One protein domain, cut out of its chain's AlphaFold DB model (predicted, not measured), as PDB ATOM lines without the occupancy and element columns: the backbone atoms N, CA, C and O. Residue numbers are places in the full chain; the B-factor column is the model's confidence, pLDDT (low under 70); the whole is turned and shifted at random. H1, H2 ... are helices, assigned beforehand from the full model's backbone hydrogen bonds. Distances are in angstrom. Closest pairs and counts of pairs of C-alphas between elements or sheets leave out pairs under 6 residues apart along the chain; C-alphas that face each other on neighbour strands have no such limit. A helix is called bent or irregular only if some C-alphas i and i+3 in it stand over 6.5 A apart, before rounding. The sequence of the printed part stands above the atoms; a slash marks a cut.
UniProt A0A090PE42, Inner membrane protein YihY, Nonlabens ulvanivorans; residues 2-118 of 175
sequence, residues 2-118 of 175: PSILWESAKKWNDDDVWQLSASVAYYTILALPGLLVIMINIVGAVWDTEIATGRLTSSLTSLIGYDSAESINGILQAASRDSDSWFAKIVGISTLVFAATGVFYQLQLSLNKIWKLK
ATOM      1  N   PRO A   2      61.576  24.290   1.787       80.62
ATOM      2  CA  PRO A   2      60.498  23.993   2.749       80.62
ATOM      3  C   PRO A   2      59.403  25.070   2.796       80.62
ATOM      4  O   PRO A   2      58.223  24.762   2.935       80.62
ATOM      5  N   SER A   3      59.788  26.337   2.613       86.06
ATOM      6  CA  SER A   3      58.873  27.484   2.618       86.06
ATOM      7  C   SER A   3      57.824  27.436   1.506       86.06
ATOM      8  O   SER A   3      56.675  27.780   1.748       86.06
ATOM      9  N   ILE A   4      58.184  26.954   0.311       91.31
ATOM     10  CA  ILE A   4      57.281  26.914  -0.852       91.31
ATOM     11  C   ILE A   4      56.199  25.845  -0.655       91.31
ATOM     12  O   ILE A   4      55.041  26.063  -1.000       91.31
ATOM     13  N   LEU A   5      56.562  24.701  -0.063       90.94
ATOM     14  CA  LEU A   5      55.605  23.649   0.290       90.94
ATOM     15  C   LEU A   5      54.615  24.147   1.347       90.94
ATOM     16  O   LEU A   5      53.415  23.929   1.213       90.94
ATOM     17  N   TRP A   6      55.105  24.870   2.357       92.75
ATOM     18  CA  TRP A   6      54.257  25.452   3.394       92.75
ATOM     19  C   TRP A   6      53.319  26.536   2.851       92.75
ATOM     20  O   TRP A   6      52.123  26.528   3.141       92.75
ATOM     21  N   GLU A   7      53.828  27.435   2.007       89.31
ATOM     22  CA  GLU A   7      53.008  28.439   1.322       89.31
ATOM     23  C   GLU A   7      51.957  27.799   0.412       89.31
ATOM     24  O   GLU A   7      50.813  28.251   0.395       89.31
ATOM     25  N   SER A   8      52.314  26.725  -0.299       87.94
ATOM     26  CA  SER A   8      51.381  25.978  -1.150       87.94
ATOM     27  C   SER A   8      50.285  25.304  -0.327       87.94
ATOM     28  O   SER A   8      49.119  25.392  -0.697       87.94
ATOM     29  N   ALA A   9      50.627  24.692   0.811       87.56
ATOM     30  CA  ALA A   9      49.657  24.073   1.715       87.56
ATOM     31  C   ALA A   9      48.699  25.106   2.326       87.56
ATOM     32  O   ALA A   9      47.493  24.871   2.411       87.56
ATOM     33  N   LYS A  10      49.216  26.281   2.701       89.62
ATOM     34  CA  LYS A  10      48.394  27.378   3.214       89.62
ATOM     35  C   LYS A  10      47.430  27.899   2.143       89.62
ATOM     36  O   LYS A  10      46.237  27.998   2.403       89.62
ATOM     37  N   LYS A  11      47.920  28.119   0.916       85.50
ATOM     38  CA  LYS A  11      47.086  28.502  -0.238       85.50
ATOM     39  C   LYS A  11      46.032  27.455  -0.588       85.50
ATOM     40  O   LYS A  11      44.905  27.816  -0.886       85.50
ATOM     41  N   TRP A  12      46.392  26.174  -0.542       86.44
ATOM     42  CA  TRP A  12      45.465  25.068  -0.785       86.44
ATOM     43  C   TRP A  12      44.277  25.107   0.177       86.44
ATOM     44  O   TRP A  12      43.134  24.903  -0.229       86.44
ATOM     45  N   ASN A  13      44.544  25.388   1.453       88.12
ATOM     46  CA  ASN A  13      43.492  25.539   2.445       88.12
ATOM     47  C   ASN A  13      42.679  26.826   2.230       88.12
ATOM     48  O   ASN A  13      41.455  26.777   2.294       88.12
ATOM     49  N   ASP A  14      43.340  27.947   1.926       87.56
ATOM     50  CA  ASP A  14      42.684  29.239   1.677       87.56
ATOM     51  C   ASP A  14      41.774  29.232   0.429       87.56
ATOM     52  O   ASP A  14      40.798  29.978   0.374       87.56
ATOM     53  N   ASP A  15      42.075  28.406  -0.580       85.38
ATOM     54  CA  ASP A  15      41.300  28.308  -1.826       85.38
ATOM     55  C   ASP A  15      40.151  27.261  -1.753       85.38
ATOM     56  O   ASP A  15      39.540  26.932  -2.775       85.38
ATOM     57  N   ASP A  16      39.819  26.744  -0.557       86.31
ATOM     58  CA  ASP A  16      38.790  25.714  -0.292       86.31
ATOM     59  C   ASP A  16      38.932  24.451  -1.161       86.31
ATOM     60  O   ASP A  16      37.942  23.819  -1.557       86.31
ATOM     61  N   VAL A  17      40.165  24.061  -1.495       86.94
ATOM     62  CA  VAL A  17      40.401  22.996  -2.482       86.94
ATOM     63  C   VAL A  17      39.788  21.661  -2.043       86.94
ATOM     64  O   VAL A  17      39.332  20.891  -2.888       86.94
ATOM     65  N   TRP A  18      39.668  21.408  -0.736       87.50
ATOM     66  CA  TRP A  18      38.955  20.245  -0.196       87.50
ATOM     67  C   TRP A  18      37.484  20.199  -0.620       87.50
ATOM     68  O   TRP A  18      37.021  19.181  -1.134       87.50
ATOM     69  N   GLN A  19      36.761  21.310  -0.465       89.50
ATOM     70  CA  GLN A  19      35.353  21.403  -0.849       89.50
ATOM     71  C   GLN A  19      35.189  21.302  -2.369       89.50
ATOM     72  O   GLN A  19      34.273  20.638  -2.858       89.50
ATOM     73  N   LEU A  20      36.088  21.939  -3.125       85.94
ATOM     74  CA  LEU A  20      36.087  21.881  -4.585       85.94
ATOM     75  C   LEU A  20      36.313  20.452  -5.089       85.94
ATOM     76  O   LEU A  20      35.583  19.987  -5.964       85.94
ATOM     77  N   SER A  21      37.275  19.741  -4.500       85.31
ATOM     78  CA  SER A  21      37.599  18.351  -4.838       85.31
ATOM     79  C   SER A  21      36.451  17.408  -4.483       85.31
ATOM     80  O   SER A  21      36.051  16.593  -5.312       85.31
ATOM     81  N   ALA A  22      35.859  17.568  -3.295       86.69
ATOM     82  CA  ALA A  22      34.684  16.808  -2.874       86.69
ATOM     83  C   ALA A  22      33.492  17.032  -3.817       86.69
ATOM     84  O   ALA A  22      32.817  16.080  -4.200       86.69
ATOM     85  N   SER A  23      33.271  18.278  -4.246       84.44
ATOM     86  CA  SER A  23      32.208  18.611  -5.197       84.44
ATOM     87  C   SER A  23      32.437  17.909  -6.537       84.44
ATOM     88  O   SER A  23      31.542  17.238  -7.039       84.44
ATOM     89  N   VAL A  24      33.648  17.994  -7.099       82.81
ATOM     90  CA  VAL A  24      33.988  17.310  -8.360       82.81
ATOM     91  C   VAL A  24      33.800  15.795  -8.242       82.81
ATOM     92  O   VAL A  24      33.203  15.192  -9.134       82.81
ATOM     93  N   ALA A  25      34.237  15.180  -7.139       84.12
ATOM     94  CA  ALA A  25      34.051  13.751  -6.899       84.12
ATOM     95  C   ALA A  25      32.564  13.365  -6.831       84.12
ATOM     96  O   ALA A  25      32.152  12.414  -7.491       84.12
ATOM     97  N   TYR A  26      31.746  14.138  -6.107       81.88
ATOM     98  CA  TYR A  26      30.305  13.903  -5.992       81.88
ATOM     99  C   TYR A  26      29.601  13.956  -7.351       81.88
ATOM    100  O   TYR A  26      28.906  13.013  -7.725       81.88
ATOM    101  N   TYR A  27      29.838  15.015  -8.133       78.50
ATOM    102  CA  TYR A  27      29.277  15.119  -9.483       78.50
ATOM    103  C   TYR A  27      29.756  13.971 -10.383       78.50
ATOM    104  O   TYR A  27      28.963  13.434 -11.153       78.50
ATOM    105  N   THR A  28      31.025  13.563 -10.275       80.69
ATOM    106  CA  THR A  28      31.586  12.465 -11.078       80.69
ATOM    107  C   THR A  28      30.925  11.129 -10.752       80.69
ATOM    108  O   THR A  28      30.521  10.421 -11.669       80.69
ATOM    109  N   ILE A  29      30.760  10.797  -9.467       79.88
ATOM    110  CA  ILE A  29      30.092   9.559  -9.032       79.88
ATOM    111  C   ILE A  29      28.647   9.521  -9.537       79.88
ATOM    112  O   ILE A  29      28.204   8.491 -10.037       79.88
ATOM    113  N   LEU A  30      27.927  10.644  -9.470       75.75
ATOM    114  CA  LEU A  30      26.554  10.722  -9.976       75.75
ATOM    115  C   LEU A  30      26.461  10.615 -11.505       75.75
ATOM    116  O   LEU A  30      25.472  10.101 -12.022       75.75
ATOM    117  N   ALA A  31      27.472  11.085 -12.238       76.25
ATOM    118  CA  ALA A  31      27.518  10.979 -13.695       76.25
ATOM    119  C   ALA A  31      28.038   9.623 -14.196       76.25
ATOM    120  O   ALA A  31      27.779   9.260 -15.346       76.25
ATOM    121  N   LEU A  32      28.761   8.879 -13.353       75.75
ATOM    122  CA  LEU A  32      29.448   7.640 -13.714       75.75
ATOM    123  C   LEU A  32      28.521   6.609 -14.376       75.75
ATOM    124  O   LEU A  32      28.872   6.147 -15.463       75.75
ATOM    125  N   PRO A  33      27.331   6.284 -13.834       72.94
ATOM    126  CA  PRO A  33      26.454   5.313 -14.480       72.94
ATOM    127  C   PRO A  33      26.079   5.726 -15.896       72.94
ATOM    128  O   PRO A  33      26.043   4.908 -16.810       72.94
ATOM    129  N   GLY A  34      25.855   7.023 -16.087       72.50
ATOM    130  CA  GLY A  34      25.464   7.537 -17.374       72.50
ATOM    131  C   GLY A  34      26.560   7.479 -18.430       72.50
ATOM    132  O   GLY A  34      26.312   7.106 -19.579       72.50
ATOM    133  N   LEU A  35      27.786   7.791 -18.024       73.94
ATOM    134  CA  LEU A  35      28.964   7.633 -18.868       73.94
ATOM    135  C   LEU A  35      29.161   6.166 -19.280       73.94
ATOM    136  O   LEU A  35      29.443   5.887 -20.444       73.94
ATOM    137  N   LEU A  36      28.963   5.229 -18.351       74.00
ATOM    138  CA  LEU A  36      29.111   3.799 -18.621       74.00
ATOM    139  C   LEU A  36      28.042   3.280 -19.588       74.00
ATOM    140  O   LEU A  36      28.378   2.514 -20.485       74.00
ATOM    141  N   VAL A  37      26.791   3.742 -19.480       73.31
ATOM    142  CA  VAL A  37      25.730   3.420 -20.453       73.31
ATOM    143  C   VAL A  37      26.123   3.876 -21.856       73.31
ATOM    144  O   VAL A  37      26.019   3.101 -22.804       73.31
ATOM    145  N   ILE A  38      26.609   5.112 -22.009       72.75
ATOM    146  CA  ILE A  38      27.075   5.616 -23.312       72.75
ATOM    147  C   ILE A  38      28.205   4.731 -23.845       72.75
ATOM    148  O   ILE A  38      28.189   4.334 -25.009       72.75
ATOM    149  N   MET A  39      29.162   4.382 -22.988       72.56
ATOM    150  CA  MET A  39      30.309   3.573 -23.377       72.56
ATOM    151  C   MET A  39      29.912   2.150 -23.783       72.56
ATOM    152  O   MET A  39      30.390   1.669 -24.806       72.56
ATOM    153  N   ILE A  40      28.999   1.503 -23.052       73.19
ATOM    154  CA  ILE A  40      28.459   0.181 -23.404       73.19
ATOM    155  C   ILE A  40      27.694   0.243 -24.720       73.19
ATOM    156  O   ILE A  40      27.837  -0.668 -25.515       73.19
ATOM    157  N   ASN A  41      26.936   1.305 -24.999       70.94
ATOM    158  CA  ASN A  41      26.252   1.440 -26.287       70.94
ATOM    159  C   ASN A  41      27.238   1.615 -27.453       70.94
ATOM    160  O   ASN A  41      27.038   1.038 -28.515       70.94
ATOM    161  N   ILE A  42      28.317   2.384 -27.266       68.38
ATOM    162  CA  ILE A  42      29.340   2.586 -28.305       68.38
ATOM    163  C   ILE A  42      30.129   1.295 -28.554       68.38
ATOM    164  O   ILE A  42      30.306   0.892 -29.700       68.38
ATOM    165  N   VAL A  43      30.598   0.638 -27.490       69.12
ATOM    166  CA  VAL A  43      31.339  -0.632 -27.581       69.12
ATOM    167  C   VAL A  43      30.409  -1.746 -28.065       69.12
ATOM    168  O   VAL A  43      30.797  -2.512 -28.935       69.12
ATOM    169  N   GLY A  44      29.172  -1.769 -27.570       67.38
ATOM    170  CA  GLY A  44      28.069  -2.668 -27.922       67.38
ATOM    171  C   GLY A  44      27.569  -2.546 -29.368       67.38
ATOM    172  O   GLY A  44      26.901  -3.433 -29.886       67.38
ATOM    173  N   ALA A  45      27.872  -1.433 -30.039       69.31
ATOM    174  CA  ALA A  45      27.604  -1.275 -31.466       69.31
ATOM    175  C   ALA A  45      28.660  -1.974 -32.345       69.31
ATOM    176  O   ALA A  45      28.420  -2.195 -33.530       69.31
ATOM    177  N   VAL A  46      29.831  -2.294 -31.781       71.56
ATOM    178  CA  VAL A  46      30.963  -2.939 -32.472       71.56
ATOM    179  C   VAL A  46      31.139  -4.393 -32.019       71.56
ATOM    180  O   VAL A  46      31.400  -5.273 -32.835       71.56
ATOM    181  N   TRP A  47      30.980  -4.639 -30.721       64.44
ATOM    182  CA  TRP A  47      30.963  -5.939 -30.051       64.44
ATOM    183  C   TRP A  47      29.571  -6.195 -29.485       64.44
ATOM    184  O   TRP A  47      28.859  -5.244 -29.222       64.44
ATOM    185  N   ASP A  48      29.175  -7.443 -29.243       72.69
ATOM    186  CA  ASP A  48      27.899  -7.718 -28.568       72.69
ATOM    187  C   ASP A  48      27.816  -7.004 -27.193       72.69
ATOM    188  O   ASP A  48      28.814  -6.911 -26.461       72.69
ATOM    189  N   THR A  49      26.645  -6.457 -26.843       69.38
ATOM    190  CA  THR A  49      26.426  -5.658 -25.620       69.38
ATOM    191  C   THR A  49      26.709  -6.444 -24.341       69.38
ATOM    192  O   THR A  49      27.163  -5.862 -23.347       69.38
ATOM    193  N   GLU A  50      26.505  -7.761 -24.357       71.19
ATOM    194  CA  GLU A  50      26.776  -8.636 -23.218       71.19
ATOM    195  C   GLU A  50      28.287  -8.756 -22.962       71.19
ATOM    196  O   GLU A  50      28.760  -8.620 -21.827       71.19
ATOM    197  N   ILE A  51      29.076  -8.866 -24.037       70.25
ATOM    198  CA  ILE A  51      30.544  -8.906 -23.984       70.25
ATOM    199  C   ILE A  51      31.101  -7.569 -23.476       70.25
ATOM    200  O   ILE A  51      32.000  -7.546 -22.627       70.25
ATOM    201  N   ALA A  52      30.558  -6.450 -23.966       72.44
ATOM    202  CA  ALA A  52      30.966  -5.108 -23.554       72.44
ATOM    203  C   ALA A  52      30.740  -4.879 -22.049       72.44
ATOM    204  O   ALA A  52      31.629  -4.391 -21.346       72.44
ATOM    205  N   THR A  53      29.573  -5.283 -21.543       73.81
ATOM    206  CA  THR A  53      29.192  -5.135 -20.131       73.81
ATOM    207  C   THR A  53      30.059  -6.008 -19.219       73.81
ATOM    208  O   THR A  53      30.551  -5.532 -18.191       73.81
ATOM    209  N   GLY A  54      30.314  -7.262 -19.610       76.00
ATOM    210  CA  GLY A  54      31.156  -8.191 -18.851       76.00
ATOM    211  C   GLY A  54      32.607  -7.717 -18.709       76.00
ATOM    212  O   GLY A  54      33.131  -7.644 -17.594       76.00
ATOM    213  N   ARG A  55      33.250  -7.314 -19.818       75.38
ATOM    214  CA  ARG A  55      34.636  -6.798 -19.797       75.38
ATOM    215  C   ARG A  55      34.766  -5.515 -18.983       75.38
ATOM    216  O   ARG A  55      35.735  -5.345 -18.237       75.38
ATOM    217  N   LEU A  56      33.789  -4.619 -19.107       75.00
ATOM    218  CA  LEU A  56      33.790  -3.359 -18.381       75.00
ATOM    219  C   LEU A  56      33.646  -3.576 -16.872       75.00
ATOM    220  O   LEU A  56      34.406  -3.006 -16.093       75.00
ATOM    221  N   THR A  57      32.723  -4.447 -16.466       76.25
ATOM    222  CA  THR A  57      32.500  -4.768 -15.052       76.25
ATOM    223  C   THR A  57      33.734  -5.427 -14.441       76.25
ATOM    224  O   THR A  57      34.178  -5.010 -13.379       76.25
ATOM    225  N   SER A  58      34.352  -6.386 -15.140       78.56
ATOM    226  CA  SER A  58      35.602  -7.023 -14.702       78.56
ATOM    227  C   SER A  58      36.739  -6.007 -14.512       78.56
ATOM    228  O   SER A  58      37.429  -6.019 -13.489       78.56
ATOM    229  N   SER A  59      36.873  -5.061 -15.447       75.81
ATOM    230  CA  SER A  59      37.864  -3.983 -15.359       75.81
ATOM    231  C   SER A  59      37.607  -3.080 -14.150       75.81
ATOM    232  O   SER A  59      38.534  -2.776 -13.401       75.81
ATOM    233  N   LEU A  60      36.351  -2.697 -13.905       76.31
ATOM    234  CA  LEU A  60      35.978  -1.896 -12.736       76.31
ATOM    235  C   LEU A  60      36.253  -2.645 -11.429       76.31
ATOM    236  O   LEU A  60      36.886  -2.084 -10.539       76.31
ATOM    237  N   THR A  61      35.886  -3.923 -11.333       80.12
ATOM    238  CA  THR A  61      36.176  -4.767 -10.162       80.12
ATOM    239  C   THR A  61      37.665  -4.765  -9.820       80.12
ATOM    240  O   THR A  61      38.020  -4.653  -8.648       80.12
ATOM    241  N   SER A  62      38.543  -4.830 -10.828       81.94
ATOM    242  CA  SER A  62      39.998  -4.808 -10.617       81.94
ATOM    243  C   SER A  62      40.538  -3.463 -10.109       81.94
ATOM    244  O   SER A  62      41.551  -3.439  -9.416       81.94
ATOM    245  N   LEU A  63      39.867  -2.351 -10.431       79.81
ATOM    246  CA  LEU A  63      40.329  -0.995 -10.121       79.81
ATOM    247  C   LEU A  63      39.781  -0.457  -8.796       79.81
ATOM    248  O   LEU A  63      40.505   0.210  -8.060       79.81
ATOM    249  N   ILE A  64      38.499  -0.701  -8.518       80.25
ATOM    250  CA  ILE A  64      37.768  -0.096  -7.390       80.25
ATOM    251  C   ILE A  64      37.189  -1.128  -6.410       80.25
ATOM    252  O   ILE A  64      36.567  -0.746  -5.419       80.25
ATOM    253  N   GLY A  65      37.420  -2.423  -6.648       82.75
ATOM    254  CA  GLY A  65      36.946  -3.518  -5.801       82.75
ATOM    255  C   GLY A  65      35.535  -4.004  -6.146       82.75
ATOM    256  O   GLY A  65      34.766  -3.329  -6.834       82.75
ATOM    257  N   TYR A  66      35.203  -5.202  -5.656       82.19
ATOM    258  CA  TYR A  66      33.961  -5.915  -5.971       82.19
ATOM    259  C   TYR A  66      32.703  -5.133  -5.577       82.19
ATOM    260  O   TYR A  66      31.858  -4.891  -6.434       82.19
ATOM    261  N   ASP A  67      32.618  -4.646  -4.337       79.31
ATOM    262  CA  ASP A  67      31.406  -3.986  -3.819       79.31
ATOM    263  C   ASP A  67      31.029  -2.722  -4.619       79.31
ATOM    264  O   ASP A  67      29.856  -2.440  -4.894       79.31
ATOM    265  N   SER A  68      32.041  -1.957  -5.045       76.81
ATOM    266  CA  SER A  68      31.839  -0.748  -5.853       76.81
ATOM    267  C   SER A  68      31.443  -1.091  -7.291       76.81
ATOM    268  O   SER A  68      30.580  -0.433  -7.874       76.81
ATOM    269  N   ALA A  69      32.045  -2.135  -7.864       77.06
ATOM    270  CA  ALA A  69      31.715  -2.602  -9.204       77.06
ATOM    271  C   ALA A  69      30.313  -3.232  -9.275       77.06
ATOM    272  O   ALA A  69      29.592  -3.001 -10.246       77.06
ATOM    273  N   GLU A  70      29.884  -3.957  -8.239       80.19
ATOM    274  CA  GLU A  70      28.537  -4.531  -8.135       80.19
ATOM    275  C   GLU A  70      27.462  -3.437  -8.079       80.19
ATOM    276  O   GLU A  70      26.470  -3.501  -8.808       80.19
ATOM    277  N   SER A  71      27.703  -2.377  -7.302       75.94
ATOM    278  CA  SER A  71      26.818  -1.205  -7.249       75.94
ATOM    279  C   SER A  71      26.637  -0.567  -8.629       75.94
ATOM    280  O   SER A  71      25.520  -0.250  -9.039       75.94
ATOM    281  N   ILE A  72      27.728  -0.420  -9.384       73.19
ATOM    282  CA  ILE A  72      27.693   0.099 -10.755       73.19
ATOM    283  C   ILE A  72      26.928  -0.848 -11.689       73.19
ATOM    284  O   ILE A  72      26.105  -0.388 -12.479       73.19
ATOM    285  N   ASN A  73      27.165  -2.158 -11.588       75.00
ATOM    286  CA  ASN A  73      26.492  -3.170 -12.400       75.00
ATOM    287  C   ASN A  73      24.967  -3.154 -12.176       75.00
ATOM    288  O   ASN A  73      24.197  -3.182 -13.136       75.00
ATOM    289  N   GLY A  74      24.514  -2.982 -10.931       75.56
ATOM    290  CA  GLY A  74      23.093  -2.801 -10.620       75.56
ATOM    291  C   GLY A  74      22.470  -1.589 -11.325       75.56
ATOM    292  O   GLY A  74      21.364  -1.682 -11.864       75.56
ATOM    293  N   ILE A  75      23.192  -0.465 -11.395       71.25
ATOM    294  CA  ILE A  75      22.715   0.734 -12.103       71.25
ATOM    295  C   ILE A  75      22.707   0.507 -13.623       71.25
ATOM    296  O   ILE A  75      21.776   0.934 -14.306       71.25
ATOM    297  N   LEU A  76      23.697  -0.210 -14.159       70.44
ATOM    298  CA  LEU A  76      23.770  -0.567 -15.578       70.44
ATOM    299  C   LEU A  76      22.637  -1.502 -16.013       70.44
ATOM    300  O   LEU A  76      22.021  -1.273 -17.052       70.44
ATOM    301  N   GLN A  77      22.311  -2.514 -15.208       71.75
ATOM    302  CA  GLN A  77      21.174  -3.403 -15.460       71.75
ATOM    303  C   GLN A  77      19.845  -2.648 -15.397       71.75
ATOM    304  O   GLN A  77      18.956  -2.885 -16.215       71.75
ATOM    305  N   ALA A  78      19.711  -1.697 -14.467       68.75
ATOM    306  CA  ALA A  78      18.540  -0.829 -14.398       68.75
ATOM    307  C   ALA A  78      18.417   0.083 -15.631       68.75
ATOM    308  O   ALA A  78      17.308   0.296 -16.114       68.75
ATOM    309  N   ALA A  79      19.536   0.581 -16.161       63.59
ATOM    310  CA  ALA A  79      19.565   1.403 -17.369       63.59
ATOM    311  C   ALA A  79      19.350   0.603 -18.668       63.59
ATOM    312  O   ALA A  79      18.863   1.160 -19.647       63.59
ATOM    313  N   SER A  80      19.704  -0.688 -18.671       62.12
ATOM    314  CA  SER A  80      19.572  -1.589 -19.828       62.12
ATOM    315  C   SER A  80      18.207  -2.271 -19.913       62.12
ATOM    316  O   SER A  80      17.893  -2.880 -20.931       62.12
ATOM    317  N   ARG A  81      17.381  -2.194 -18.858       63.09
ATOM    318  CA  ARG A  81      16.007  -2.704 -18.905       63.09
ATOM    319  C   ARG A  81      15.225  -1.942 -19.970       63.09
ATOM    320  O   ARG A  81      15.015  -0.736 -19.841       63.09
ATOM    321  N   ASP A  82      14.812  -2.682 -20.998       53.72
ATOM    322  CA  ASP A  82      14.090  -2.199 -22.169       53.72
ATOM    323  C   ASP A  82      12.980  -1.225 -21.781       53.72
ATOM    324  O   ASP A  82      11.931  -1.585 -21.245       53.72
ATOM    325  N   SER A  83      13.217   0.045 -22.084       55.62
ATOM    326  CA  SER A  83      12.145   1.007 -22.244       55.62
ATOM    327  C   SER A  83      11.974   1.221 -23.743       55.62
ATOM    328  O   SER A  83      12.553   2.120 -24.349       55.62
ATOM    329  N   ASP A  84      11.139   0.381 -24.355       60.75
ATOM    330  CA  ASP A  84      10.711   0.506 -25.760       60.75
ATOM    331  C   ASP A  84       9.968   1.827 -26.050       60.75
ATOM    332  O   ASP A  84       9.649   2.166 -27.191       60.75
ATOM    333  N   SER A  85       9.727   2.634 -25.017       76.44
ATOM    334  CA  SER A  85       9.231   3.992 -25.153       76.44
ATOM    335  C   SER A  85      10.309   4.913 -25.731       76.44
ATOM    336  O   SER A  85      11.260   5.306 -25.053       76.44
ATOM    337  N   TRP A  86      10.108   5.350 -26.977       77.75
ATOM    338  CA  TRP A  86      10.867   6.433 -27.621       77.75
ATOM    339  C   TRP A  86      11.060   7.656 -26.703       77.75
ATOM    340  O   TRP A  86      12.131   8.264 -26.674       77.75
ATOM    341  N   PHE A  87      10.046   7.979 -25.895       80.56
ATOM    342  CA  PHE A  87      10.106   9.075 -24.929       80.56
ATOM    343  C   PHE A  87      11.127   8.815 -23.810       80.56
ATOM    344  O   PHE A  87      11.897   9.708 -23.460       80.56
ATOM    345  N   ALA A  88      11.187   7.587 -23.286       75.56
ATOM    346  CA  ALA A  88      12.155   7.202 -22.261       75.56
ATOM    347  C   ALA A  88      13.598   7.275 -22.784       75.56
ATOM    348  O   ALA A  88      14.473   7.770 -22.077       75.56
ATOM    349  N   LYS A  89      13.836   6.893 -24.049       73.00
ATOM    350  CA  LYS A  89      15.154   7.026 -24.696       73.00
ATOM    351  C   LYS A  89      15.609   8.487 -24.773       73.00
ATOM    352  O   LYS A  89      16.741   8.792 -24.402       73.00
ATOM    353  N   ILE A  90      14.729   9.405 -25.185       80.81
ATOM    354  CA  ILE A  90      15.044  10.846 -25.246       80.81
ATOM    355  C   ILE A  90      15.341  11.413 -23.857       80.81
ATOM    356  O   ILE A  90      16.331  12.128 -23.682       80.81
ATOM    357  N   VAL A  91      14.499  11.107 -22.866       80.50
ATOM    358  CA  VAL A  91      14.687  11.585 -21.487       80.50
ATOM    359  C   VAL A  91      15.972  11.018 -20.890       80.50
ATOM    360  O   VAL A  91      16.729  11.764 -20.269       80.50
ATOM    361  N   GLY A  92      16.260   9.739 -21.139       74.69
ATOM    362  CA  GLY A  92      17.502   9.081 -20.755       74.69
ATOM    363  C   GLY A  92      18.708   9.810 -21.331       74.69
ATOM    364  O   GLY A  92      19.487  10.379 -20.575       74.69
ATOM    365  N   ILE A  93      18.811   9.909 -22.660       73.44
ATOM    366  CA  ILE A  93      19.922  10.602 -23.338       73.44
ATOM    367  C   ILE A  93      20.073  12.045 -22.836       73.44
ATOM    368  O   ILE A  93      21.184  12.480 -22.542       73.44
ATOM    369  N   SER A  94      18.974  12.782 -22.673       78.25
ATOM    370  CA  SER A  94      19.019  14.170 -22.190       78.25
ATOM    371  C   SER A  94      19.551  14.265 -20.759       78.25
ATOM    372  O   SER A  94      20.387  15.118 -20.464       78.25
ATOM    373  N   THR A  95      19.115  13.362 -19.878       78.81
ATOM    374  CA  THR A  95      19.586  13.280 -18.486       78.81
ATOM    375  C   THR A  95      21.070  12.923 -18.433       78.81
ATOM    376  O   THR A  95      21.823  13.528 -17.672       78.81
ATOM    377  N   LEU A  96      21.509  11.994 -19.286       72.75
ATOM    378  CA  LEU A  96      22.909  11.592 -19.416       72.75
ATOM    379  C   LEU A  96      23.797  12.762 -19.850       72.75
ATOM    380  O   LEU A  96      24.812  13.049 -19.212       72.75
ATOM    381  N   VAL A  97      23.390  13.479 -20.900       74.19
ATOM    382  CA  VAL A  97      24.101  14.667 -21.397       74.19
ATOM    383  C   VAL A  97      24.143  15.761 -20.331       74.19
ATOM    384  O   VAL A  97      25.183  16.398 -20.142       74.19
ATOM    385  N   PHE A  98      23.048  15.962 -19.596       79.94
ATOM    386  CA  PHE A  98      22.982  16.934 -18.509       79.94
ATOM    387  C   PHE A  98      23.941  16.581 -17.364       79.94
ATOM    388  O   PHE A  98      24.720  17.433 -16.938       79.94
ATOM    389  N   ALA A  99      23.946  15.321 -16.916       74.81
ATOM    390  CA  ALA A  99      24.837  14.839 -15.863       74.81
ATOM    391  C   ALA A  99      26.314  14.986 -16.260       74.81
ATOM    392  O   ALA A  99      27.102  15.557 -15.504       74.81
ATOM    393  N   ALA A 100      26.674  14.559 -17.476       73.50
ATOM    394  CA  ALA A 100      28.031  14.701 -18.001       73.50
ATOM    395  C   ALA A 100      28.464  16.176 -18.064       73.50
ATOM    396  O   ALA A 100      29.546  16.534 -17.599       73.50
ATOM    397  N   THR A 101      27.595  17.055 -18.569       76.75
ATOM    398  CA  THR A 101      27.863  18.500 -18.644       76.75
ATOM    399  C   THR A 101      28.042  19.118 -17.253       76.75
ATOM    400  O   THR A 101      28.915  19.967 -17.070       76.75
ATOM    401  N   GLY A 102      27.265  18.668 -16.261       78.50
ATOM    402  CA  GLY A 102      27.368  19.110 -14.869       78.50
ATOM    403  C   GLY A 102      28.745  18.850 -14.252       78.50
ATOM    404  O   GLY A 102      29.304  19.749 -13.623       78.50
ATOM    405  N   VAL A 103      29.339  17.675 -14.496       75.62
ATOM    406  CA  VAL A 103      30.700  17.340 -14.028       75.62
ATOM    407  C   VAL A 103      31.730  18.313 -14.582       75.62
ATOM    408  O   VAL A 103      32.511  18.894 -13.828       75.62
ATOM    409  N   PHE A 104      31.726  18.519 -15.900       73.69
ATOM    410  CA  PHE A 104      32.688  19.406 -16.549       73.69
ATOM    411  C   PHE A 104      32.507  20.858 -16.124       73.69
ATOM    412  O   PHE A 104      33.491  21.563 -15.902       73.69
ATOM    413  N   TYR A 105      31.260  21.298 -15.966       76.62
ATOM    414  CA  TYR A 105      30.956  22.621 -15.445       76.62
ATOM    415  C   TYR A 105      31.510  22.805 -14.028       76.62
ATOM    416  O   TYR A 105      32.190  23.797 -13.762       76.62
ATOM    417  N   GLN A 106      31.297  21.830 -13.140       80.25
ATOM    418  CA  GLN A 106      31.831  21.871 -11.781       80.25
ATOM    419  C   GLN A 106      33.363  21.869 -11.774       80.25
ATOM    420  O   GLN A 106      33.970  22.643 -11.039       80.25
ATOM    421  N   LEU A 107      33.999  21.045 -12.611       79.31
ATOM    422  CA  LEU A 107      35.453  21.020 -12.748       79.31
ATOM    423  C   LEU A 107      35.989  22.384 -13.201       79.31
ATOM    424  O   LEU A 107      36.929  22.908 -12.603       79.31
ATOM    425  N   GLN A 108      35.374  22.985 -14.222       73.62
ATOM    426  CA  GLN A 108      35.773  24.294 -14.730       73.62
ATOM    427  C   GLN A 108      35.600  25.382 -13.667       73.62
ATOM    428  O   GLN A 108      36.481  26.222 -13.501       73.62
ATOM    429  N   LEU A 109      34.494  25.362 -12.920       78.25
ATOM    430  CA  LEU A 109      34.273  26.279 -11.805       78.25
ATOM    431  C   LEU A 109      35.341  26.128 -10.720       78.25
ATOM    432  O   LEU A 109      35.898  27.133 -10.280       78.25
ATOM    433  N   SER A 110      35.654  24.893 -10.324       80.88
ATOM    434  CA  SER A 110      36.698  24.598  -9.342       80.88
ATOM    435  C   SER A 110      38.058  25.132  -9.798       80.88
ATOM    436  O   SER A 110      38.712  25.859  -9.055       80.88
ATOM    437  N   LEU A 111      38.454  24.856 -11.045       78.81
ATOM    438  CA  LEU A 111      39.712  25.347 -11.616       78.81
ATOM    439  C   LEU A 111      39.747  26.874 -11.718       78.81
ATOM    440  O   LEU A 111      40.737  27.496 -11.340       78.81
ATOM    441  N   ASN A 112      38.654  27.494 -12.169       78.19
ATOM    442  CA  ASN A 112      38.546  28.949 -12.252       78.19
ATOM    443  C   ASN A 112      38.659  29.610 -10.871       78.19
ATOM    444  O   ASN A 112      39.281  30.671 -10.762       78.19
ATOM    445  N   LYS A 113      38.093  28.987  -9.824       80.56
ATOM    446  CA  LYS A 113      38.207  29.455  -8.434       80.56
ATOM    447  C   LYS A 113      39.656  29.358  -7.946       80.56
ATOM    448  O   LYS A 113      40.186  30.364  -7.481       80.56
ATOM    449  N   ILE A 114      40.314  28.210  -8.137       79.69
ATOM    450  CA  ILE A 114      41.719  27.984  -7.740       79.69
ATOM    451  C   ILE A 114      42.666  28.951  -8.465       79.69
ATOM    452  O   ILE A 114      43.522  29.583  -7.850       79.69
ATOM    453  N   TRP A 115      42.488  29.138  -9.775       80.38
ATOM    454  CA  TRP A 115      43.308  30.060 -10.570       80.38
ATOM    455  C   TRP A 115      42.894  31.531 -10.463       80.38
ATOM    456  O   TRP A 115      43.492  32.382 -11.121       80.38
ATOM    457  N   LYS A 116      41.906  31.858  -9.620       76.94
ATOM    458  CA  LYS A 116      41.441  33.232  -9.353       76.94
ATOM    459  C   LYS A 116      41.120  33.999 -10.637       76.94
ATOM    460  O   LYS A 116      41.364  35.205 -10.739       76.94
ATOM    461  N   LEU A 117      40.555  33.297 -11.619       72.94
ATOM    462  CA  LEU A 117      40.156  33.879 -12.893       72.94
ATOM    463  C   LEU A 117      38.948  34.790 -12.660       72.94
ATOM    464  O   LEU A 117      37.818  34.343 -12.478       72.94
ATOM    465  N   LYS A 118      39.197  36.103 -12.628       60.28
ATOM    466  CA  LYS A 118      38.150  37.113 -12.465       60.28
ATOM    467  C   LYS A 118      37.439  37.324 -13.795       60.28
ATOM    468  O   LYS A 118      38.029  37.825 -14.750       60.28
TER     469      LYS A 118
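Overview. This is residues 2 to 118 of the 175 residues of the protein "Inner membrane protein YihY" of Nonlabens ulvanivorans (UniProt A0A090PE42). Two long helical stretches, H2a and H5, run side by side in opposite ways, and at one end H2 bends and its second arm, H2b, joins the helical hairpin of H3 and H4 in a small head on the side away from H5. At the other end residues 2 to 10 of H1 stick out, and residues 84 to 91, which include the first turns of H5, stand free beyond the head. The printed part has 117 residues with five named helices, H1 to H5 in chain order, and no named strand; the class is all helix. It is loose and elongated, with a radius of gyration of the C-alphas of 18.6 A and spans of 59 by 33 by 23 A.

Arrangement. H1, residues 2 to 14, touches no helix; it and H2a, residues 17 to 30, meet only through their link. H2a is the first arm of H2, residues 17 to 44, the hub, which touches three other helices. By its hydrogen bonds H2 was assigned as one helix, but it is bent: C-alphas 30 and 33 are 7.0 A apart, and H2a and H2b, residues 33 to 44, stand at a steep tilt of 50 degrees. With residues 40 to 44 alone, H2b touches H3, residues 49 to 64, at a steep tilt of 46 degrees, opposite ways; the closest C-alphas, of Gly 44 and Ala 52, are 5.8 A apart. H3 and H4, residues 66 to 80, form a helical hairpin at a shallow tilt of 28 degrees, opposite ways, closest at the C-alphas of Thr 61 and Ala 69, 5.1 A. H4 also touches H2b, only just about perpendicular at 70.2 degrees, with C-alphas of Pro 33 and Ile 75 closest at 6.4 A. H5, residues 86 to 114, touches H2a at a shallow tilt of 12 degrees, opposite ways; the C-alphas of Tyr 27 and Val 103 are closest, 5.3 A. H5 also touches H2b, at a steep tilt of 60 degrees, closest at the C-alphas of Gly 34 and Leu 96, 5.2 A. H5 is apart from H3 and H4. In H1, H2a, H2b, H3, H4 and H5 every O i to N i+4 pair is within hydrogen-bond range.

Along the chain. H1 begins at C-alpha 2, (60.498, 23.993, 2.749). H2a measures 20.0 A, H3 22.2 A and H4 20.4 A from first to last C-alpha. H5, 42.6 A, runs from C-alpha 86 at (10.867, 6.433, -27.621) to C-alpha 114 at (41.719, 27.984, -7.740).

Size, cuts and confidence. The two C-alphas farthest apart, of Ser 3 and Asp 84, are 62.1 A apart. The printed part has no cut, and its four links are tight. Mean pLDDT of the printed part is 77.0; 14 residues are under 70, among them 42 to 45 and 78 to 84.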